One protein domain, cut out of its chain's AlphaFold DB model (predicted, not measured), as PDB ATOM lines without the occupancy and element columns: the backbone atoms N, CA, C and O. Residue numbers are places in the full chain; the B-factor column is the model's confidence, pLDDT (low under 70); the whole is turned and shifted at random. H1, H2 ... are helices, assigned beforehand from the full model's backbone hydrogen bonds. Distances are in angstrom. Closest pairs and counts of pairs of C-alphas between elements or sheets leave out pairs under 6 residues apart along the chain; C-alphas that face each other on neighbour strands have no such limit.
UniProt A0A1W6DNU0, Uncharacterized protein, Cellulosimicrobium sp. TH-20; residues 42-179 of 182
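AT A GLANCE: This is residues 42 to 179 of the 182 residues of an uncharacterized protein of Cellulosimicrobium sp. TH-20 (UniProt A0A1W6DNU0). Picture a rod whose spine is one long helix, H2, with H1 packed along one side of it and H4 along another, so that H2 stands between two helices that run opposite to it. H2 runs on past H1 and H4 toward its last residue, and the small helix H3 lies near that part of it; the stretch from residue 125 to 149 loops out and folds back before H4, with a short pairing inside it. The printed part has 138 residues with four named helices, in the order H1, H2, H3, H4, and no named strand; its class is all helix. The whole is loose, with a radius of gyration of the C-alphas of 19.6 A, and spans 71 by 31 by 20 A.

IN THESE COORDINATES: Begin with H2, residues 66 to 108: find C-alpha 66 at (-25.117, -47.483, 47.924), and from there the helix runs 61.9 A to C-alpha 108 at (-76.716, -31.977, 17.534). Before it comes H1, residues 42 to 62, which is 30.1 A long and begins at C-alpha 42 at (-51.104, -43.042, 26.543). H4, residues 150 to 179, is 43.3 A long and ends at C-alpha 179 at (-15.159, -50.417, 42.448). Between H2 and H4 look for H3, residues 118 to 124, only 10.1 A from first to last C-alpha.

HOW THE PARTS SIT: Start again from H2. H1 touches it at a shallow tilt of 26 degrees, opposite ways, and the two form a helical hairpin; look at Gly 49 and Gly 79, whose C-alphas are the closest, 4.2 A apart. H4 also touches H2, at a shallow tilt of 22 degrees, opposite ways, and here the closest C-alphas are those of Thr 74 and Phe 166, 4.7 A apart. H3 is close to H2 but not clearly touching, at a steep tilt of 65 degrees, with C-alphas 96 and 124 the closest at 7.7 A. H1 is apart from H3 and from H4, and H3 and H4 are apart as well. In H1, H2, H3 and H4 every backbone O i to N i+4 pair is within hydrogen-bond range. Outside the helices, residues 129 to 130 pair with residues 141 to 142, antiparallel.

THE WHOLE: The two C-alphas farthest apart are those of His 110 and Val 179, 72.5 A. The printed part, residues 42 to 179, has no cut. The link from H1 to H2 is tight, that from H2 to H3 is short, and that from H3 to H4 is long, with 25 residues. The mean pLDDT of the printed part is 75.8; look for low confidence, under 70, in residues 119 to 149.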
ATOM      1  N   LEU A  42     -51.399 -44.016  25.494       77.12
ATOM      2  CA  LEU A  42     -51.104 -43.042  26.543       77.12
ATOM      3  C   LEU A  42     -51.427 -43.557  27.965       77.12
ATOM      4  O   LEU A  42     -50.581 -43.395  28.846       77.12
ATOM      5  N   PRO A  43     -52.559 -44.255  28.210       81.25
ATOM      6  CA  PRO A  43     -52.815 -44.890  29.503       81.25
ATOM      7  C   PRO A  43     -51.755 -45.932  29.882       81.25
ATOM      8  O   PRO A  43     -51.375 -46.013  31.046       81.25
ATOM      9  N   LEU A  44     -51.237 -46.695  28.911       83.50
ATOM     10  CA  LEU A  44     -50.187 -47.691  29.158       83.50
ATOM     11  C   LEU A  44     -48.877 -47.021  29.576       83.50
ATOM     12  O   LEU A  44     -48.237 -47.474  30.521       83.50
ATOM     13  N   TRP A  45     -48.503 -45.914  28.930       82.12
ATOM     14  CA  TRP A  45     -47.311 -45.148  29.302       82.12
ATOM     15  C   TRP A  45     -47.422 -44.511  30.690       82.12
ATOM     16  O   TRP A  45     -46.446 -44.498  31.441       82.12
ATOM     17  N   LEU A  46     -48.613 -44.039  31.069       85.94
ATOM     18  CA  LEU A  46     -48.879 -43.555  32.427       85.94
ATOM     19  C   LEU A  46     -48.786 -44.677  33.465       85.94
ATOM     20  O   LEU A  46     -48.173 -44.484  34.514       85.94
ATOM     21  N   LEU A  47     -49.356 -45.849  33.170       87.94
ATOM     22  CA  LEU A  47     -49.261 -47.026  34.036       87.94
ATOM     23  C   LEU A  47     -47.811 -47.485  34.197       87.94
ATOM     24  O   LEU A  47     -47.387 -47.774  35.313       87.94
ATOM     25  N   LEU A  48     -47.034 -47.492  33.112       86.56
ATOM     26  CA  LEU A  48     -45.608 -47.798  33.156       86.56
ATOM     27  C   LEU A  48     -44.855 -46.795  34.037       86.56
ATOM     28  O   LEU A  48     -44.095 -47.202  34.912       86.56
ATOM     29  N   GLY A  49     -45.099 -45.492  33.861       86.50
ATOM     30  CA  GLY A  49     -44.504 -44.450  34.701       86.50
ATOM     31  C   GLY A  49     -44.852 -44.614  36.184       86.50
ATOM     32  O   GLY A  49     -43.972 -44.516  37.041       86.50
ATOM     33  N   ALA A  50     -46.109 -44.936  36.497       90.19
ATOM     34  CA  ALA A  50     -46.553 -45.206  37.863       90.19
ATOM     35  C   ALA A  50     -45.876 -46.453  38.457       90.19
ATOM     36  O   ALA A  50     -45.380 -46.404  39.582       90.19
ATOM     37  N   ALA A  51     -45.793 -47.542  37.687       91.31
ATOM     38  CA  ALA A  51     -45.135 -48.776  38.102       91.31
ATOM     39  C   ALA A  51     -43.636 -48.568  38.363       91.31
ATOM     40  O   ALA A  51     -43.122 -49.013  39.387       91.31
ATOM     41  N   LEU A  52     -42.943 -47.835  37.484       89.56
ATOM     42  CA  LEU A  52     -41.535 -47.477  37.664       89.56
ATOM     43  C   LEU A  52     -41.330 -46.592  38.895       89.56
ATOM     44  O   LEU A  52     -40.416 -46.830  39.675       89.56
ATOM     45  N   THR A  53     -42.209 -45.616  39.119       91.31
ATOM     46  CA  THR A  53     -42.146 -44.753  40.307       91.31
ATOM     47  C   THR A  53     -42.295 -45.585  41.584       91.31
ATOM     48  O   THR A  53     -41.468 -45.481  42.487       91.31
ATOM     49  N   ALA A  54     -43.297 -46.469  41.639       91.69
ATOM     50  CA  ALA A  54     -43.509 -47.365  42.772       91.69
ATOM     51  C   ALA A  54     -42.327 -48.328  42.983       91.69
ATOM     52  O   ALA A  54     -41.877 -48.504  44.113       91.69
ATOM     53  N   GLY A  55     -41.782 -48.897  41.904       90.06
ATOM     54  CA  GLY A  55     -40.601 -49.758  41.947       90.06
ATOM     55  C   GLY A  55     -39.356 -49.030  42.457       90.06
ATOM     56  O   GLY A  55     -38.647 -49.556  43.310       90.06
ATOM     57  N   GLY A  56     -39.121 -47.795  42.005       87.94
ATOM     58  CA  GLY A  56     -38.025 -46.948  42.479       87.94
ATOM     59  C   GLY A  56     -38.135 -46.636  43.972       87.94
ATOM     60  O   GLY A  56     -37.168 -46.811  44.709       87.94
ATOM     61  N   VAL A  57     -39.330 -46.263  44.450       90.69
ATOM     62  CA  VAL A  57     -39.587 -46.061  45.889       90.69
ATOM     63  C   VAL A  57     -39.366 -47.355  46.675       90.69
ATOM     64  O   VAL A  57     -38.690 -47.337  47.702       90.69
ATOM     65  N   ALA A  58     -39.884 -48.486  46.191       90.69
ATOM     66  CA  ALA A  58     -39.717 -49.774  46.856       90.69
ATOM     67  C   ALA A  58     -38.237 -50.165  46.983       90.69
ATOM     68  O   ALA A  58     -37.813 -50.617  48.048       90.69
ATOM     69  N   LEU A  59     -37.431 -49.938  45.942       88.00
ATOM     70  CA  LEU A  59     -35.983 -50.159  45.970       88.00
ATOM     71  C   LEU A  59     -35.285 -49.262  46.996       88.00
ATOM     72  O   LEU A  59     -34.465 -49.754  47.762       88.00
ATOM     73  N   LEU A  60     -35.641 -47.976  47.061       89.06
ATOM     74  CA  LEU A  60     -35.068 -47.039  48.034       89.06
ATOM     75  C   LEU A  60     -35.400 -47.408  49.486       89.06
ATOM     76  O   LEU A  60     -34.574 -47.216  50.371       89.06
ATOM     77  N   VAL A  61     -36.599 -47.940  49.734       89.56
ATOM     78  CA  VAL A  61     -37.028 -48.360  51.078       89.56
ATOM     79  C   VAL A  61     -36.399 -49.697  51.482       89.56
ATOM     80  O   VAL A  61     -36.062 -49.898  52.648       89.56
ATOM     81  N   SER A  62     -36.249 -50.621  50.531       87.38
ATOM     82  CA  SER A  62     -35.778 -51.987  50.802       87.38
ATOM     83  C   SER A  62     -34.256 -52.123  50.805       87.38
ATOM     84  O   SER A  62     -33.715 -52.929  51.563       87.38
ATOM     85  N   MET A  63     -33.547 -51.341  49.992       83.81
ATOM     86  CA  MET A  63     -32.103 -51.468  49.817       83.81
ATOM     87  C   MET A  63     -31.355 -50.455  50.684       83.81
ATOM     88  O   MET A  63     -31.529 -49.249  50.555       83.81
ATOM     89  N   ARG A  64     -30.443 -50.948  51.528       81.88
ATOM     90  CA  ARG A  64     -29.541 -50.108  52.343       81.88
ATOM     91  C   ARG A  64     -28.134 -49.968  51.755       81.88
ATOM     92  O   ARG A  64     -27.253 -49.406  52.397       81.88
ATOM     93  N   SER A  65     -27.902 -50.506  50.558       82.00
ATOM     94  CA  SER A  65     -26.612 -50.434  49.870       82.00
ATOM     95  C   SER A  65     -26.535 -49.208  48.961       82.00
ATOM     96  O   SER A  65     -27.531 -48.820  48.349       82.00
ATOM     97  N   ALA A  66     -25.342 -48.626  48.813       78.94
ATOM     98  CA  ALA A  66     -25.117 -47.483  47.924       78.94
ATOM     99  C   ALA A  66     -25.553 -47.778  46.475       78.94
ATOM    100  O   ALA A  66     -26.200 -46.948  45.836       78.94
ATOM    101  N   THR A  67     -25.286 -48.993  45.985       78.31
ATOM    102  CA  THR A  67     -25.731 -49.465  44.664       78.31
ATOM    103  C   THR A  67     -27.255 -49.530  44.564       78.31
ATOM    104  O   THR A  67     -27.823 -49.112  43.559       78.31
ATOM    105  N   GLY A  68     -27.931 -50.016  45.610       79.94
ATOM    106  CA  GLY A  68     -29.390 -50.081  45.657       79.94
ATOM    107  C   GLY A  68     -30.049 -48.708  45.715       79.94
ATOM    108  O   GLY A  68     -31.062 -48.497  45.056       79.94
ATOM    109  N   VAL A  69     -29.436 -47.753  46.418       84.12
ATOM    110  CA  VAL A  69     -29.888 -46.358  46.433       84.12
ATOM    111  C   VAL A  69     -29.742 -45.727  45.047       84.12
ATOM    112  O   VAL A  69     -30.694 -45.125  44.564       84.12
ATOM    113  N   CYS A  70     -28.607 -45.913  44.360       83.62
ATOM    114  CA  CYS A  70     -28.407 -45.387  43.001       83.62
ATOM    115  C   CYS A  70     -29.378 -46.004  41.978       83.62
ATOM    116  O   CYS A  70     -29.930 -45.313  41.120       83.62
ATOM    117  N   LEU A  71     -29.639 -47.308  42.081       82.88
ATOM    118  CA  LEU A  71     -30.605 -47.983  41.214       82.88
ATOM    119  C   LEU A  71     -32.039 -47.521  41.530       82.88
ATOM    120  O   LEU A  71     -32.820 -47.227  40.630       82.88
ATOM    121  N   GLY A  72     -32.378 -47.361  42.809       84.69
ATOM    122  CA  GLY A  72     -33.670 -46.827  43.232       84.69
ATOM    123  C   GLY A  72     -33.921 -45.401  42.732       84.69
ATOM    124  O   GLY A  72     -34.991 -45.125  42.191       84.69
ATOM    125  N   THR A  73     -32.934 -44.502  42.836       86.44
ATOM    126  CA  THR A  73     -33.062 -43.115  42.354       86.44
ATOM    127  C   THR A  73     -33.166 -43.026  40.833       86.44
ATOM    128  O   THR A  73     -33.951 -42.219  40.336       86.44
ATOM    129  N   THR A  74     -32.443 -43.860  40.081       85.44
ATOM    130  CA  THR A  74     -32.546 -43.894  38.608       85.44
ATOM    131  C   THR A  74     -33.907 -44.383  38.137       85.44
ATOM    132  O   THR A  74     -34.531 -43.737  37.295       85.44
ATOM    133  N   VAL A  75     -34.402 -45.485  38.703       86.69
ATOM    134  CA  VAL A  75     -35.725 -46.031  38.373       86.69
ATOM    135  C   VAL A  75     -36.830 -45.042  38.755       86.69
ATOM    136  O   VAL A  75     -37.759 -44.823  37.974       86.69
ATOM    137  N   LEU A  76     -36.699 -44.372  39.904       86.56
ATOM    138  CA  LEU A  76     -37.622 -43.323  40.331       86.56
ATOM    139  C   LEU A  76     -37.622 -42.131  39.362       86.56
ATOM    140  O   LEU A  76     -38.688 -41.677  38.945       86.56
ATOM    141  N   ALA A  77     -36.442 -41.640  38.974       85.25
ATOM    142  CA  ALA A  77     -36.307 -40.537  38.026       85.25
ATOM    143  C   ALA A  77     -36.915 -40.884  36.661       85.25
ATOM    144  O   ALA A  77     -37.586 -40.047  36.058       85.25
ATOM    145  N   LEU A  78     -36.752 -42.130  36.207       84.38
ATOM    146  CA  LEU A  78     -37.388 -42.622  34.989       84.38
ATOM    147  C   LEU A  78     -38.919 -42.634  35.120       84.38
ATOM    148  O   LEU A  78     -39.609 -42.133  34.236       84.38
ATOM    149  N   GLY A  79     -39.468 -43.131  36.231       85.12
ATOM    150  CA  GLY A  79     -40.915 -43.111  36.478       85.12
ATOM    151  C   GLY A  79     -41.510 -41.697  36.470       85.12
ATOM    152  O   GLY A  79     -42.506 -41.442  35.786       85.12
ATOM    153  N   LEU A  80     -40.847 -40.752  37.145       86.50
ATOM    154  CA  LEU A  80     -41.240 -39.339  37.170       86.50
ATOM    155  C   LEU A  80     -41.138 -38.675  35.791       86.50
ATOM    156  O   LEU A  80     -42.010 -37.881  35.432       86.50
ATOM    157  N   PHE A  81     -40.131 -39.037  34.989       85.31
ATOM    158  CA  PHE A  81     -40.033 -38.599  33.600       85.31
ATOM    159  C   PHE A  81     -41.287 -39.007  32.815       85.31
ATOM    160  O   PHE A  81     -41.966 -38.135  32.267       85.31
ATOM    161  N   TYR A  82     -41.647 -40.295  32.831       81.56
ATOM    162  CA  TYR A  82     -42.836 -40.799  32.136       81.56
ATOM    163  C   TYR A  82     -44.113 -40.096  32.616       81.56
ATOM    164  O   TYR A  82     -44.888 -39.593  31.803       81.56
ATOM    165  N   LEU A  83     -44.318 -39.978  33.928       85.94
ATOM    166  CA  LEU A  83     -45.502 -39.300  34.464       85.94
ATOM    167  C   LEU A  83     -45.570 -37.823  34.050       85.94
ATOM    168  O   LEU A  83     -46.648 -37.337  33.715       85.94
ATOM    169  N   SER A  84     -44.437 -37.117  34.020       82.69
ATOM    170  CA  SER A  84     -44.398 -35.704  33.624       82.69
ATOM    171  C   SER A  84     -44.734 -35.493  32.144       82.69
ATOM    172  O   SER A  84     -45.573 -34.649  31.825       82.69
ATOM    173  N   GLN A  85     -44.134 -36.276  31.237       81.50
ATOM    174  CA  GLN A  85     -44.362 -36.133  29.796       81.50
ATOM    175  C   GLN A  85     -45.766 -36.612  29.422       81.50
ATOM    176  O   GLN A  85     -46.554 -35.873  28.832       81.50
ATOM    177  N   TYR A  86     -46.125 -37.835  29.812       79.94
ATOM    178  CA  TYR A  86     -47.402 -38.420  29.415       79.94
ATOM    179  C   TYR A  86     -48.580 -37.845  30.206       79.94
ATOM    180  O   TYR A  86     -49.691 -37.822  29.689       79.94
ATOM    181  N   GLY A  87     -48.368 -37.302  31.409       81.25
ATOM    182  CA  GLY A  87     -49.414 -36.616  32.175       81.25
ATOM    183  C   GLY A  87     -49.863 -35.309  31.520       81.25
ATOM    184  O   GLY A  87     -51.064 -35.067  31.378       81.25
ATOM    185  N   VAL A  88     -48.915 -34.496  31.043       79.81
ATOM    186  CA  VAL A  88     -49.237 -33.279  30.277       79.81
ATOM    187  C   VAL A  88     -49.939 -33.630  28.970       79.81
ATOM    188  O   VAL A  88     -50.929 -32.989  28.607       79.81
ATOM    189  N   LEU A  89     -49.488 -34.694  28.307       77.75
ATOM    190  CA  LEU A  89     -50.114 -35.193  27.092       77.75
ATOM    191  C   LEU A  89     -51.552 -35.690  27.349       77.75
ATOM    192  O   LEU A  89     -52.458 -35.369  26.584       77.75
ATOM    193  N   ALA A  90     -51.795 -36.399  28.457       79.25
ATOM    194  CA  ALA A  90     -53.131 -36.841  28.869       79.25
ATOM    195  C   ALA A  90     -54.078 -35.661  29.107       79.25
ATOM    196  O   ALA A  90     -55.221 -35.672  28.648       79.25
ATOM    197  N   GLY A  91     -53.595 -34.637  29.818       78.31
ATOM    198  CA  GLY A  91     -54.356 -33.420  30.091       78.31
ATOM    199  C   GLY A  91     -54.789 -32.725  28.802       78.31
ATOM    200  O   GLY A  91     -55.969 -32.401  28.648       78.31
ATOM    201  N   TYR A  92     -53.864 -32.603  27.847       77.19
ATOM    202  CA  TYR A  92     -54.148 -32.063  26.521       77.19
ATOM    203  C   TYR A  92     -55.238 -32.864  25.791       77.19
ATOM    204  O   TYR A  92     -56.238 -32.286  25.363       77.19
ATOM    205  N   VAL A  93     -55.122 -34.197  25.724       75.88
ATOM    206  CA  VAL A  93     -56.135 -35.063  25.082       75.88
ATOM    207  C   VAL A  93     -57.510 -34.897  25.713       75.88
ATOM    208  O   VAL A  93     -58.513 -34.808  25.004       75.88
ATOM    209  N   LEU A  94     -57.583 -34.838  27.044       80.06
ATOM    210  CA  LEU A  94     -58.849 -34.658  27.751       80.06
ATOM    211  C   LEU A  94     -59.491 -33.304  27.430       80.06
ATOM    212  O   LEU A  94     -60.711 -33.231  27.274       80.06
ATOM    213  N   GLN A  95     -58.697 -32.241  27.307       78.31
ATOM    214  CA  GLN A  95     -59.190 -30.915  26.931       78.31
ATOM    215  C   GLN A  95     -59.691 -30.889  25.482       78.31
ATOM    216  O   GLN A  95     -60.814 -30.433  25.253       78.31
ATOM    217  N   VAL A  96     -58.944 -31.469  24.532       76.31
ATOM    218  CA  VAL A  96     -59.396 -31.639  23.136       76.31
ATOM    219  C   VAL A  96     -60.702 -32.440  23.089       76.31
ATOM    220  O   VAL A  96     -61.669 -32.033  22.444       76.31
ATOM    221  N   GLY A  97     -60.771 -33.562  23.815       74.00
ATOM    222  CA  GLY A  97     -61.947 -34.430  23.864       74.00
ATOM    223  C   GLY A  97     -63.185 -33.729  24.425       74.00
ATOM    224  O   GLY A  97     -64.274 -33.856  23.864       74.00
ATOM    225  N   ARG A  98     -63.030 -32.932  25.491       80.88
ATOM    226  CA  ARG A  98     -64.119 -32.130  26.074       80.88
ATOM    227  C   ARG A  98     -64.607 -31.046  25.118       80.88
ATOM    228  O   ARG A  98     -65.817 -30.886  24.973       80.88
ATOM    229  N   LEU A  99     -63.700 -30.329  24.450       78.31
ATOM    230  CA  LEU A  99     -64.076 -29.319  23.458       78.31
ATOM    231  C   LEU A  99     -64.817 -29.959  22.277       78.31
ATOM    232  O   LEU A  99     -65.878 -29.476  21.879       78.31
ATOM    233  N   ARG A 100     -64.294 -31.076  21.756       76.94
ATOM    234  CA  ARG A 100     -64.931 -31.837  20.674       76.94
ATOM    235  C   ARG A 100     -66.331 -32.286  21.077       76.94
ATOM    236  O   ARG A 100     -67.265 -32.085  20.311       76.94
ATOM    237  N   ARG A 101     -66.494 -32.819  22.291       79.25
ATOM    238  CA  ARG A 101     -67.797 -33.235  22.824       79.25
ATOM    239  C   ARG A 101     -68.786 -32.072  22.904       79.25
ATOM    240  O   ARG A 101     -69.879 -32.200  22.369       79.25
ATOM    241  N   ARG A 102     -68.388 -30.922  23.461       78.31
ATOM    242  CA  ARG A 102     -69.244 -29.720  23.524       78.31
ATOM    243  C   ARG A 102     -69.670 -29.235  22.138       78.31
ATOM    244  O   ARG A 102     -70.807 -28.821  21.956       78.31
ATOM    245  N   ARG A 103     -68.769 -29.292  21.151       74.81
ATOM    246  CA  ARG A 103     -69.081 -28.923  19.762       74.81
ATOM    247  C   ARG A 103     -70.022 -29.916  19.087       74.81
ATOM    248  O   ARG A 103     -70.898 -29.485  18.352       74.81
ATOM    249  N   VAL A 104     -69.863 -31.215  19.343       74.12
ATOM    250  CA  VAL A 104     -70.786 -32.249  18.852       74.12
ATOM    251  C   VAL A 104     -72.166 -32.077  19.485       74.12
ATOM    252  O   VAL A 104     -73.157 -32.087  18.770       74.12
ATOM    253  N   GLU A 105     -72.238 -31.852  20.797       77.44
ATOM    254  CA  GLU A 105     -73.496 -31.592  21.507       77.44
ATOM    255  C   GLU A 105     -74.191 -30.324  20.978       77.44
ATOM    256  O   GLU A 105     -75.386 -30.363  20.695       77.44
ATOM    257  N   ALA A 106     -73.449 -29.234  20.741       74.69
ATOM    258  CA  ALA A 106     -73.989 -28.014  20.132       74.69
ATOM    259  C   ALA A 106     -74.465 -28.232  18.684       74.69
ATOM    260  O   ALA A 106     -75.536 -27.756  18.313       74.69
ATOM    261  N   ALA A 107     -73.710 -28.996  17.884       74.31
ATOM    262  CA  ALA A 107     -74.094 -29.340  16.516       74.31
ATOM    263  C   ALA A 107     -75.372 -30.193  16.479       74.31
ATOM    264  O   ALA A 107     -76.266 -29.923  15.682       74.31
ATOM    265  N   LEU A 108     -75.498 -31.174  17.380       84.12
ATOM    266  CA  LEU A 108     -76.716 -31.977  17.534       84.12
ATOM    267  C   LEU A 108     -77.909 -31.109  17.964       84.12
ATOM    268  O   LEU A 108     -79.019 -31.296  17.470       84.12
ATOM    269  N   ALA A 109     -77.677 -30.114  18.822       83.56
ATOM    270  CA  ALA A 109     -78.693 -29.160  19.257       83.56
ATOM    271  C   ALA A 109     -79.002 -28.051  18.230       83.56
ATOM    272  O   ALA A 109     -79.807 -27.172  18.528       83.56
ATOM    273  N   HIS A 110     -78.377 -28.066  17.042       86.50
ATOM    274  CA  HIS A 110     -78.507 -27.028  16.005       86.50
ATOM    275  C   HIS A 110     -78.165 -25.615  16.517       86.50
ATOM    276  O   HIS A 110     -78.677 -24.608  16.031       86.50
ATOM    277  N   GLN A 111     -77.286 -25.542  17.515       79.38
ATOM    278  CA  GLN A 111     -76.805 -24.303  18.108       79.38
ATOM    279  C   GLN A 111     -75.456 -23.903  17.498       79.38
ATOM    280  O   GLN A 111     -74.699 -24.763  17.034       79.38
ATOM    281  N   PRO A 112     -75.118 -22.601  17.504       76.06
ATOM    282  CA  PRO A 112     -73.803 -22.153  17.074       76.06
ATOM    283  C   PRO A 112     -72.699 -22.809  17.925       76.06
ATOM    284  O   PRO A 112     -72.894 -23.047  19.122       76.06
ATOM    285  N   PRO A 113     -71.528 -23.113  17.334       74.31
ATOM    286  CA  PRO A 113     -70.448 -23.764  18.057       74.31
ATOM    287  C   PRO A 113     -69.981 -22.883  19.224       74.31
ATOM    288  O   PRO A 113     -69.853 -21.667  19.057       74.31
ATOM    289  N   PRO A 114     -69.683 -23.472  20.398       73.81
ATOM    290  CA  PRO A 114     -69.193 -22.714  21.540       73.81
ATOM    291  C   PRO A 114     -67.922 -21.945  21.169       73.81
ATOM    292  O   PRO A 114     -66.998 -22.507  20.562       73.81
ATOM    293  N   ALA A 115     -67.895 -20.663  21.542       75.88
ATOM    294  CA  ALA A 115     -66.749 -19.793  21.328       75.88
ATOM    295  C   ALA A 115     -65.504 -20.395  21.992       75.88
ATOM    296  O   ALA A 115     -65.560 -20.884  23.123       75.88
ATOM    297  N   LEU A 116     -64.384 -20.373  21.270       75.31
ATOM    298  CA  LEU A 116     -63.094 -20.740  21.843       75.31
ATOM    299  C   LEU A 116     -62.714 -19.677  22.865       75.31
ATOM    300  O   LEU A 116     -62.747 -18.485  22.560       75.31
ATOM    301  N   THR A 117     -62.346 -20.106  24.066       75.75
ATOM    302  CA  THR A 117     -61.739 -19.180  25.016       75.75
ATOM    303  C   THR A 117     -60.331 -18.823  24.550       75.75
ATOM    304  O   THR A 117     -59.681 -19.591  23.842       75.75
ATOM    305  N   ASP A 118     -59.819 -17.681  24.997       71.06
ATOM    306  CA  ASP A 118     -58.437 -17.259  24.733       71.06
ATOM    307  C   ASP A 118     -57.412 -18.327  25.168       71.06
ATOM    308  O   ASP A 118     -56.357 -18.508  24.554       71.06
ATOM    309  N   HIS A 119     -57.753 -19.088  26.213       69.38
ATOM    310  CA  HIS A 119     -56.987 -20.240  26.674       69.38
ATOM    311  C   HIS A 119     -57.018 -21.399  25.671       69.38
ATOM    312  O   HIS A 119     -55.963 -21.929  25.330       69.38
ATOM    313  N   ASP A 120     -58.198 -21.747  25.152       68.06
ATOM    314  CA  ASP A 120     -58.366 -22.792  24.137       68.06
ATOM    315  C   ASP A 120     -57.615 -22.435  22.850       68.06
ATOM    316  O   ASP A 120     -56.931 -23.279  22.277       68.06
ATOM    317  N   VAL A 121     -57.680 -21.174  22.411       66.62
ATOM    318  CA  VAL A 121     -56.946 -20.711  21.225       66.62
ATOM    319  C   VAL A 121     -55.444 -20.888  21.432       66.62
ATOM    320  O   VAL A 121     -54.781 -21.504  20.603       66.62
ATOM    321  N   ARG A 122     -54.898 -20.421  22.561       66.62
ATOM    322  CA  ARG A 122     -53.463 -20.561  22.863       66.62
ATOM    323  C   ARG A 122     -53.025 -22.011  23.033       66.62
ATOM    324  O   ARG A 122     -51.885 -22.331  22.724       66.62
ATOM    325  N   GLN A 123     -53.892 -22.870  23.555       65.81
ATOM    326  CA  GLN A 123     -53.547 -24.254  23.841       65.81
ATOM    327  C   GLN A 123     -53.669 -25.159  22.615       65.81
ATOM    328  O   GLN A 123     -52.802 -26.001  22.404       65.81
ATOM    329  N   PHE A 124     -54.721 -24.998  21.814       65.44
ATOM    330  CA  PHE A 124     -54.963 -25.848  20.654       65.44
ATOM    331  C   PHE A 124     -54.200 -25.361  19.419       65.44
ATOM    332  O   PHE A 124     -53.757 -26.194  18.634       65.44
ATOM    333  N   HIS A 125     -53.948 -24.060  19.248       65.38
ATOM    334  CA  HIS A 125     -53.160 -23.566  18.104       65.38
ATOM    335  C   HIS A 125     -51.687 -24.030  18.147       65.38
ATOM    336  O   HIS A 125     -50.966 -23.913  17.158       65.38
ATOM    337  N   VAL A 126     -51.231 -24.584  19.274       60.03
ATOM    338  CA  VAL A 126     -49.888 -25.140  19.432       60.03
ATOM    339  C   VAL A 126     -49.928 -26.647  19.143       60.03
ATOM    340  O   VAL A 126     -50.387 -27.408  19.997       60.03
ATOM    341  N   PRO A 127     -49.455 -27.118  17.974       59.66
ATOM    342  CA  PRO A 127     -49.357 -28.548  17.710       59.66
ATOM    343  C   PRO A 127     -48.291 -29.163  18.630       59.66
ATOM    344  O   PRO A 127     -47.097 -28.944  18.444       59.66
ATOM    345  N   ILE A 128     -48.716 -29.933  19.636       62.41
ATOM    346  CA  ILE A 128     -47.799 -30.664  20.520       62.41
ATOM    347  C   ILE A 128     -47.348 -31.929  19.794       62.41
ATOM    348  O   ILE A 128     -48.148 -32.834  19.565       62.41
ATOM    349  N   ARG A 129     -46.058 -32.011  19.461       60.62
ATOM    350  CA  ARG A 129     -45.459 -33.187  18.825       60.62
ATOM    351  C   ARG A 129     -44.536 -33.897  19.815       60.62
ATOM    352  O   ARG A 129     -43.839 -33.238  20.589       60.62
ATOM    353  N   PRO A 130     -44.485 -35.238  19.810       57.03
ATOM    354  CA  PRO A 130     -43.385 -35.933  20.457       57.03
ATOM    355  C   PRO A 130     -42.109 -35.633  19.660       57.03
ATOM    356  O   PRO A 130     -42.065 -35.875  18.449       57.03
ATOM    357  N   SER A 131     -41.078 -35.086  20.305       53.16
ATOM    358  CA  SER A 131     -39.792 -34.864  19.642       53.16
ATOM    359  C   SER A 131     -39.067 -36.199  19.490       53.16
ATOM    360  O   SER A 131     -38.553 -36.745  20.465       53.16
ATOM    361  N   TYR A 132     -39.026 -36.717  18.261       47.88
ATOM    362  CA  TYR A 132     -38.202 -37.876  17.883       47.88
ATOM    363  C   TYR A 132     -36.898 -37.472  17.171       47.88
ATOM    364  O   TYR A 132     -36.073 -38.330  16.873       47.88
ATOM    365  N   ALA A 133     -36.724 -36.181  16.860       38.34
ATOM    366  CA  ALA A 133     -35.617 -35.671  16.058       38.34
ATOM    367  C   ALA A 133     -34.627 -34.883  16.928       38.34
ATOM    368  O   ALA A 133     -34.885 -33.749  17.319       38.34
ATOM    369  N   GLY A 134     -33.492 -35.508  17.228       32.81
ATOM    370  CA  GLY A 134     -32.378 -34.934  17.980       32.81
ATOM    371  C   GLY A 134     -31.710 -36.009  18.825       32.81
ATOM    372  O   GLY A 134     -32.348 -36.991  19.180       32.81
ATOM    373  N   SER A 135     -30.432 -35.843  19.165       34.19
ATOM    374  CA  SER A 135     -29.587 -36.791  19.920       34.19
ATOM    375  C   SER A 135     -30.104 -37.204  21.315       34.19
ATOM    376  O   SER A 135     -29.402 -37.879  22.064       34.19
ATOM    377  N   ALA A 136     -31.325 -36.812  21.675       39.41
ATOM    378  CA  ALA A 136     -32.062 -37.265  22.834       39.41
ATOM    379  C   ALA A 136     -33.000 -38.411  22.428       39.41
ATOM    380  O   ALA A 136     -34.096 -38.204  21.917       39.41
ATOM    381  N   PHE A 137     -32.590 -39.636  22.742       39.66
ATOM    382  CA  PHE A 137     -33.378 -40.876  22.667       39.66
ATOM    383  C   PHE A 137     -34.580 -40.899  23.652       39.66
ATOM    384  O   PHE A 137     -35.052 -41.954  24.066       39.66
ATOM    385  N   VAL A 138     -35.041 -39.733  24.104       51.69
ATOM    386  CA  VAL A 138     -35.880 -39.534  25.285       51.69
ATOM    387  C   VAL A 138     -37.082 -38.714  24.829       51.69
ATOM    388  O   VAL A 138     -36.932 -37.532  24.558       51.69
ATOM    389  N   GLY A 139     -38.244 -39.348  24.657       55.81
ATOM    390  CA  GLY A 139     -39.454 -38.760  24.063       55.81
ATOM    391  C   GLY A 139     -40.028 -37.564  24.832       55.81
ATOM    392  O   GLY A 139     -41.038 -37.685  25.519       55.81
ATOM    393  N   PHE A 140     -39.377 -36.409  24.719       61.41
ATOM    394  CA  PHE A 140     -39.823 -35.137  25.267       61.41
ATOM    395  C   PHE A 140     -40.986 -34.559  24.458       61.41
ATOM    396  O   PHE A 140     -41.120 -34.780  23.251       61.41
ATOM    397  N   LEU A 141     -41.836 -33.785  25.132       65.88
ATOM    398  CA  LEU A 141     -42.857 -32.985  24.463       65.88
ATOM    399  C   LEU A 141     -42.245 -31.720  23.847       65.88
ATOM    400  O   LEU A 141     -41.545 -30.955  24.527       65.88
ATOM    401  N   ASP A 142     -42.565 -31.466  22.576       64.94
ATOM    402  CA  ASP A 142     -42.127 -30.282  21.843       64.94
ATOM    403  C   ASP A 142     -43.299 -29.550  21.168       64.94
ATOM    404  O   ASP A 142     -44.017 -30.152  20.368       64.94
ATOM    405  N   PRO A 143     -43.538 -28.261  21.489       58.12
ATOM    406  CA  PRO A 143     -44.507 -27.439  20.782       58.12
ATOM    407  C   PRO A 143     -43.958 -26.872  19.458       58.12
ATOM    408  O   PRO A 143     -44.675 -26.136  18.782       58.12
ATOM    409  N   GLY A 144     -42.707 -27.177  19.091       62.88
ATOM    410  CA  GLY A 144     -42.021 -26.593  17.941       62.88
ATOM    411  C   GLY A 144     -41.708 -25.112  18.165       62.88
ATOM    412  O   GLY A 144     -41.421 -24.690  19.285       62.88
ATOM    413  N   ASP A 145     -41.822 -24.312  17.104       56.66
ATOM    414  CA  ASP A 145     -41.539 -22.865  17.125       56.66
ATOM    415  C   ASP A 145     -42.607 -22.032  17.858       56.66
ATOM    416  O   ASP A 145     -42.483 -20.815  18.008       56.66
ATOM    417  N   ALA A 146     -43.685 -22.668  18.320       56.38
ATOM    418  CA  ALA A 146     -44.782 -21.989  18.986       56.38
ATOM    419  C   ALA A 146     -44.506 -21.775  20.491       56.38
ATOM    420  O   ALA A 146     -43.853 -22.596  21.147       56.38
ATOM    421  N   PRO A 147     -45.034 -20.694  21.098       56.47
ATOM    422  CA  PRO A 147     -44.842 -20.429  22.519       56.47
ATOM    423  C   PRO A 147     -45.426 -21.563  23.373       56.47
ATOM    424  O   PRO A 147     -46.631 -21.802  23.392       56.47
ATOM    425  N   ALA A 148     -44.556 -22.242  24.126       63.97
ATOM    426  CA  ALA A 148     -44.938 -23.397  24.931       63.97
ATOM    427  C   ALA A 148     -45.959 -23.027  26.032       63.97
ATOM    428  O   ALA A 148     -45.683 -22.099  26.810       63.97
ATOM    429  N   PRO A 149     -47.078 -23.769  26.175       69.88
ATOM    430  CA  PRO A 149     -47.998 -23.609  27.298       69.88
ATOM    431  C   PRO A 149     -47.315 -23.969  28.628       69.88
ATOM    432  O   PRO A 149     -46.375 -24.765  28.667       69.88
ATOM    433  N   ALA A 150     -47.786 -23.388  29.738       73.44
ATOM    434  CA  ALA A 150     -47.136 -23.499  31.051       73.44
ATOM    435  C   ALA A 150     -46.920 -24.955  31.510       73.44
ATOM    436  O   ALA A 150     -45.841 -25.287  31.997       73.44
ATOM    437  N   GLY A 151     -47.899 -25.839  31.278       70.19
ATOM    438  CA  GLY A 151     -47.771 -27.267  31.593       70.19
ATOM    439  C   GLY A 151     -46.636 -27.953  30.825       70.19
ATOM    440  O   GLY A 151     -45.901 -28.752  31.394       70.19
ATOM    441  N   LEU A 152     -46.417 -27.579  29.563       72.81
ATOM    442  CA  LEU A 152     -45.356 -28.138  28.724       72.81
ATOM    443  C   LEU A 152     -43.976 -27.603  29.141       72.81
ATOM    444  O   LEU A 152     -43.006 -28.356  29.178       72.81
ATOM    445  N   ARG A 153     -43.891 -26.332  29.562       75.12
ATOM    446  CA  ARG A 153     -42.666 -25.782  30.174       75.12
ATOM    447  C   ARG A 153     -42.286 -26.552  31.436       75.12
ATOM    448  O   ARG A 153     -41.136 -26.956  31.570       75.12
ATOM    449  N   ALA A 154     -43.252 -26.795  32.322       77.25
ATOM    450  CA  ALA A 154     -43.028 -27.576  33.533       77.25
ATOM    451  C   ALA A 154     -42.596 -29.013  33.205       77.25
ATOM    452  O   ALA A 154     -41.593 -29.474  33.739       77.25
ATOM    453  N   ALA A 155     -43.274 -29.693  32.270       78.00
ATOM    454  CA  ALA A 155     -42.881 -31.036  31.845       78.00
ATOM    455  C   ALA A 155     -41.475 -31.082  31.242       78.00
ATOM    456  O   ALA A 155     -40.738 -32.020  31.517       78.00
ATOM    457  N   ARG A 156     -41.052 -30.081  30.466       78.00
ATOM    458  CA  ARG A 156     -39.676 -30.016  29.947       78.00
ATOM    459  C   ARG A 156     -38.642 -29.854  31.049       78.00
ATOM    460  O   ARG A 156     -37.641 -30.560  31.034       78.00
ATOM    461  N   VAL A 157     -38.891 -28.959  32.004       80.81
ATOM    462  CA  VAL A 157     -37.991 -28.757  33.148       80.81
ATOM    463  C   VAL A 157     -37.897 -30.038  33.971       80.81
ATOM    464  O   VAL A 157     -36.797 -30.531  34.203       80.81
ATOM    465  N   VAL A 158     -39.038 -30.619  34.352       80.88
ATOM    466  CA  VAL A 158     -39.089 -31.865  35.130       80.88
ATOM    467  C   VAL A 158     -38.428 -33.000  34.364       80.88
ATOM    468  O   VAL A 158     -37.556 -33.669  34.905       80.88
ATOM    469  N   GLY A 159     -38.778 -33.187  33.093       77.31
ATOM    470  CA  GLY A 159     -38.193 -34.237  32.277       77.31
ATOM    471  C   GLY A 159     -36.682 -34.063  32.120       77.31
ATOM    472  O   GLY A 159     -35.959 -35.039  32.266       77.31
ATOM    473  N   GLY A 160     -36.192 -32.835  31.910       76.00
ATOM    474  CA  GLY A 160     -34.762 -32.540  31.795       76.00
ATOM    475  C   GLY A 160     -34.004 -32.851  33.083       76.00
ATOM    476  O   GLY A 160     -32.963 -33.508  33.045       76.00
ATOM    477  N   VAL A 161     -34.563 -32.460  34.233       83.12
ATOM    478  CA  VAL A 161     -34.024 -32.814  35.555       83.12
ATOM    479  C   VAL A 161     -34.017 -34.332  35.742       83.12
ATOM    480  O   VAL A 161     -32.993 -34.894  36.124       83.12
ATOM    481  N   CYS A 162     -35.113 -35.018  35.418       82.38
ATOM    482  CA  CYS A 162     -35.200 -36.474  35.511       82.38
ATOM    483  C   CYS A 162     -34.180 -37.175  34.606       82.38
ATOM    484  O   CYS A 162     -33.557 -38.142  35.036       82.38
ATOM    485  N   THR A 163     -33.959 -36.686  33.383       77.62
ATOM    486  CA  THR A 163     -32.934 -37.225  32.480       77.62
ATOM    487  C   THR A 163     -31.534 -37.032  33.053       77.62
ATOM    488  O   THR A 163     -30.750 -37.976  33.052       77.62
ATOM    489  N   ALA A 164     -31.223 -35.852  33.598       82.12
ATOM    490  CA  ALA A 164     -29.932 -35.605  34.234       82.12
ATOM    491  C   ALA A 164     -29.700 -36.544  35.430       82.12
ATOM    492  O   ALA A 164     -28.648 -37.174  35.522       82.12
ATOM    493  N   VAL A 165     -30.703 -36.703  36.303       83.12
ATOM    494  CA  VAL A 165     -30.642 -37.631  37.444       83.12
ATOM    495  C   VAL A 165     -30.487 -39.078  36.978       83.12
ATOM    496  O   VAL A 165     -29.690 -39.817  37.550       83.12
ATOM    497  N   PHE A 166     -31.199 -39.482  35.925       81.31
ATOM    498  CA  PHE A 166     -31.074 -40.820  35.354       81.31
ATOM    499  C   PHE A 166     -29.656 -41.082  34.832       81.31
ATOM    500  O   PHE A 166     -29.040 -42.070  35.219       81.31
ATOM    501  N   VAL A 167     -29.104 -40.180  34.014       82.62
ATOM    502  CA  VAL A 167     -27.747 -40.322  33.462       82.62
ATOM    503  C   VAL A 167     -26.705 -40.374  34.582       82.62
ATOM    504  O   VAL A 167     -25.882 -41.289  34.610       82.62
ATOM    505  N   LEU A 168     -26.772 -39.446  35.541       84.19
ATOM    506  CA  LEU A 168     -25.853 -39.411  36.680       84.19
ATOM    507  C   LEU A 168     -25.955 -40.675  37.536       84.19
ATOM    508  O   LEU A 168     -24.935 -41.247  37.915       84.19
ATOM    509  N   GLY A 169     -27.171 -41.137  37.818       79.56
ATOM    510  CA  GLY A 169     -27.381 -42.330  38.623       79.56
ATOM    511  C   GLY A 169     -26.944 -43.616  37.910       79.56
ATOM    512  O   GLY A 169     -26.405 -44.508  38.564       79.56
ATOM    513  N   VAL A 170     -27.088 -43.712  36.581       80.44
ATOM    514  CA  VAL A 170     -26.565 -44.844  35.794       80.44
ATOM    515  C   VAL A 170     -25.040 -44.876  35.872       80.44
ATOM    516  O   VAL A 170     -24.469 -45.919  36.189       80.44
ATOM    517  N   VAL A 171     -24.380 -43.732  35.663       83.81
ATOM    518  CA  VAL A 171     -22.918 -43.621  35.789       83.81
ATOM    519  C   VAL A 171     -22.467 -43.990  37.202       83.81
ATOM    520  O   VAL A 171     -21.569 -44.816  37.356       83.81
ATOM    521  N   ALA A 172     -23.119 -43.456  38.236       79.19
ATOM    522  CA  ALA A 172     -22.804 -43.779  39.626       79.19
ATOM    523  C   ALA A 172     -22.969 -45.277  39.925       79.19
ATOM    524  O   ALA A 172     -22.103 -45.878  40.557       79.19
ATOM    525  N   THR A 173     -24.033 -45.906  39.417       76.81
ATOM    526  CA  THR A 173     -24.273 -47.347  39.589       76.81
ATOM    527  C   THR A 173     -23.168 -48.180  38.933       76.81
ATOM    528  O   THR A 173     -22.690 -49.142  39.534       76.81
ATOM    529  N   LEU A 174     -22.719 -47.798  37.731       79.38
ATOM    530  CA  LEU A 174     -21.621 -48.471  37.029       79.38
ATOM    531  C   LEU A 174     -20.280 -48.298  37.751       79.38
ATOM    532  O   LEU A 174     -19.551 -49.275  37.908       79.38
ATOM    533  N   VAL A 175     -19.971 -47.088  38.226       82.25
ATOM    534  CA  VAL A 175     -18.730 -46.796  38.962       82.25
ATOM    535  C   VAL A 175     -18.692 -47.558  40.285       82.25
ATOM    536  O   VAL A 175     -17.714 -48.246  40.558       82.25
ATOM    537  N   VAL A 176     -19.765 -47.511  41.082       76.94
ATOM    538  CA  VAL A 176     -19.853 -48.272  42.341       76.94
ATOM    539  C   VAL A 176     -19.750 -49.774  42.064       76.94
ATOM    540  O   VAL A 176     -18.995 -50.477  42.732       76.94
ATOM    541  N   GLY A 177     -20.445 -50.270  41.038       72.69
ATOM    542  CA  GLY A 177     -20.363 -51.668  40.619       72.69
ATOM    543  C   GLY A 177     -18.951 -52.098  40.205       72.69
ATOM    544  O   GLY A 177     -18.532 -53.199  40.553       72.69
ATOM    545  N   ALA A 178     -18.202 -51.236  39.516       75.19
ATOM    546  CA  ALA A 178     -16.819 -51.499  39.127       75.19
ATOM    547  C   ALA A 178     -15.865 -51.499  40.333       75.19
ATOM    548  O   ALA A 178     -15.057 -52.412  40.461       75.19
ATOM    549  N   VAL A 179     -16.002 -50.530  41.243       74.12
ATOM    550  CA  VAL A 179     -15.159 -50.417  42.448       74.12
ATOM    551  C   VAL A 179     -15.395 -51.580  43.414       74.12
ATOM    552  O   VAL A 179     -14.452 -52.066  44.013       74.12
TER     553      VAL A 179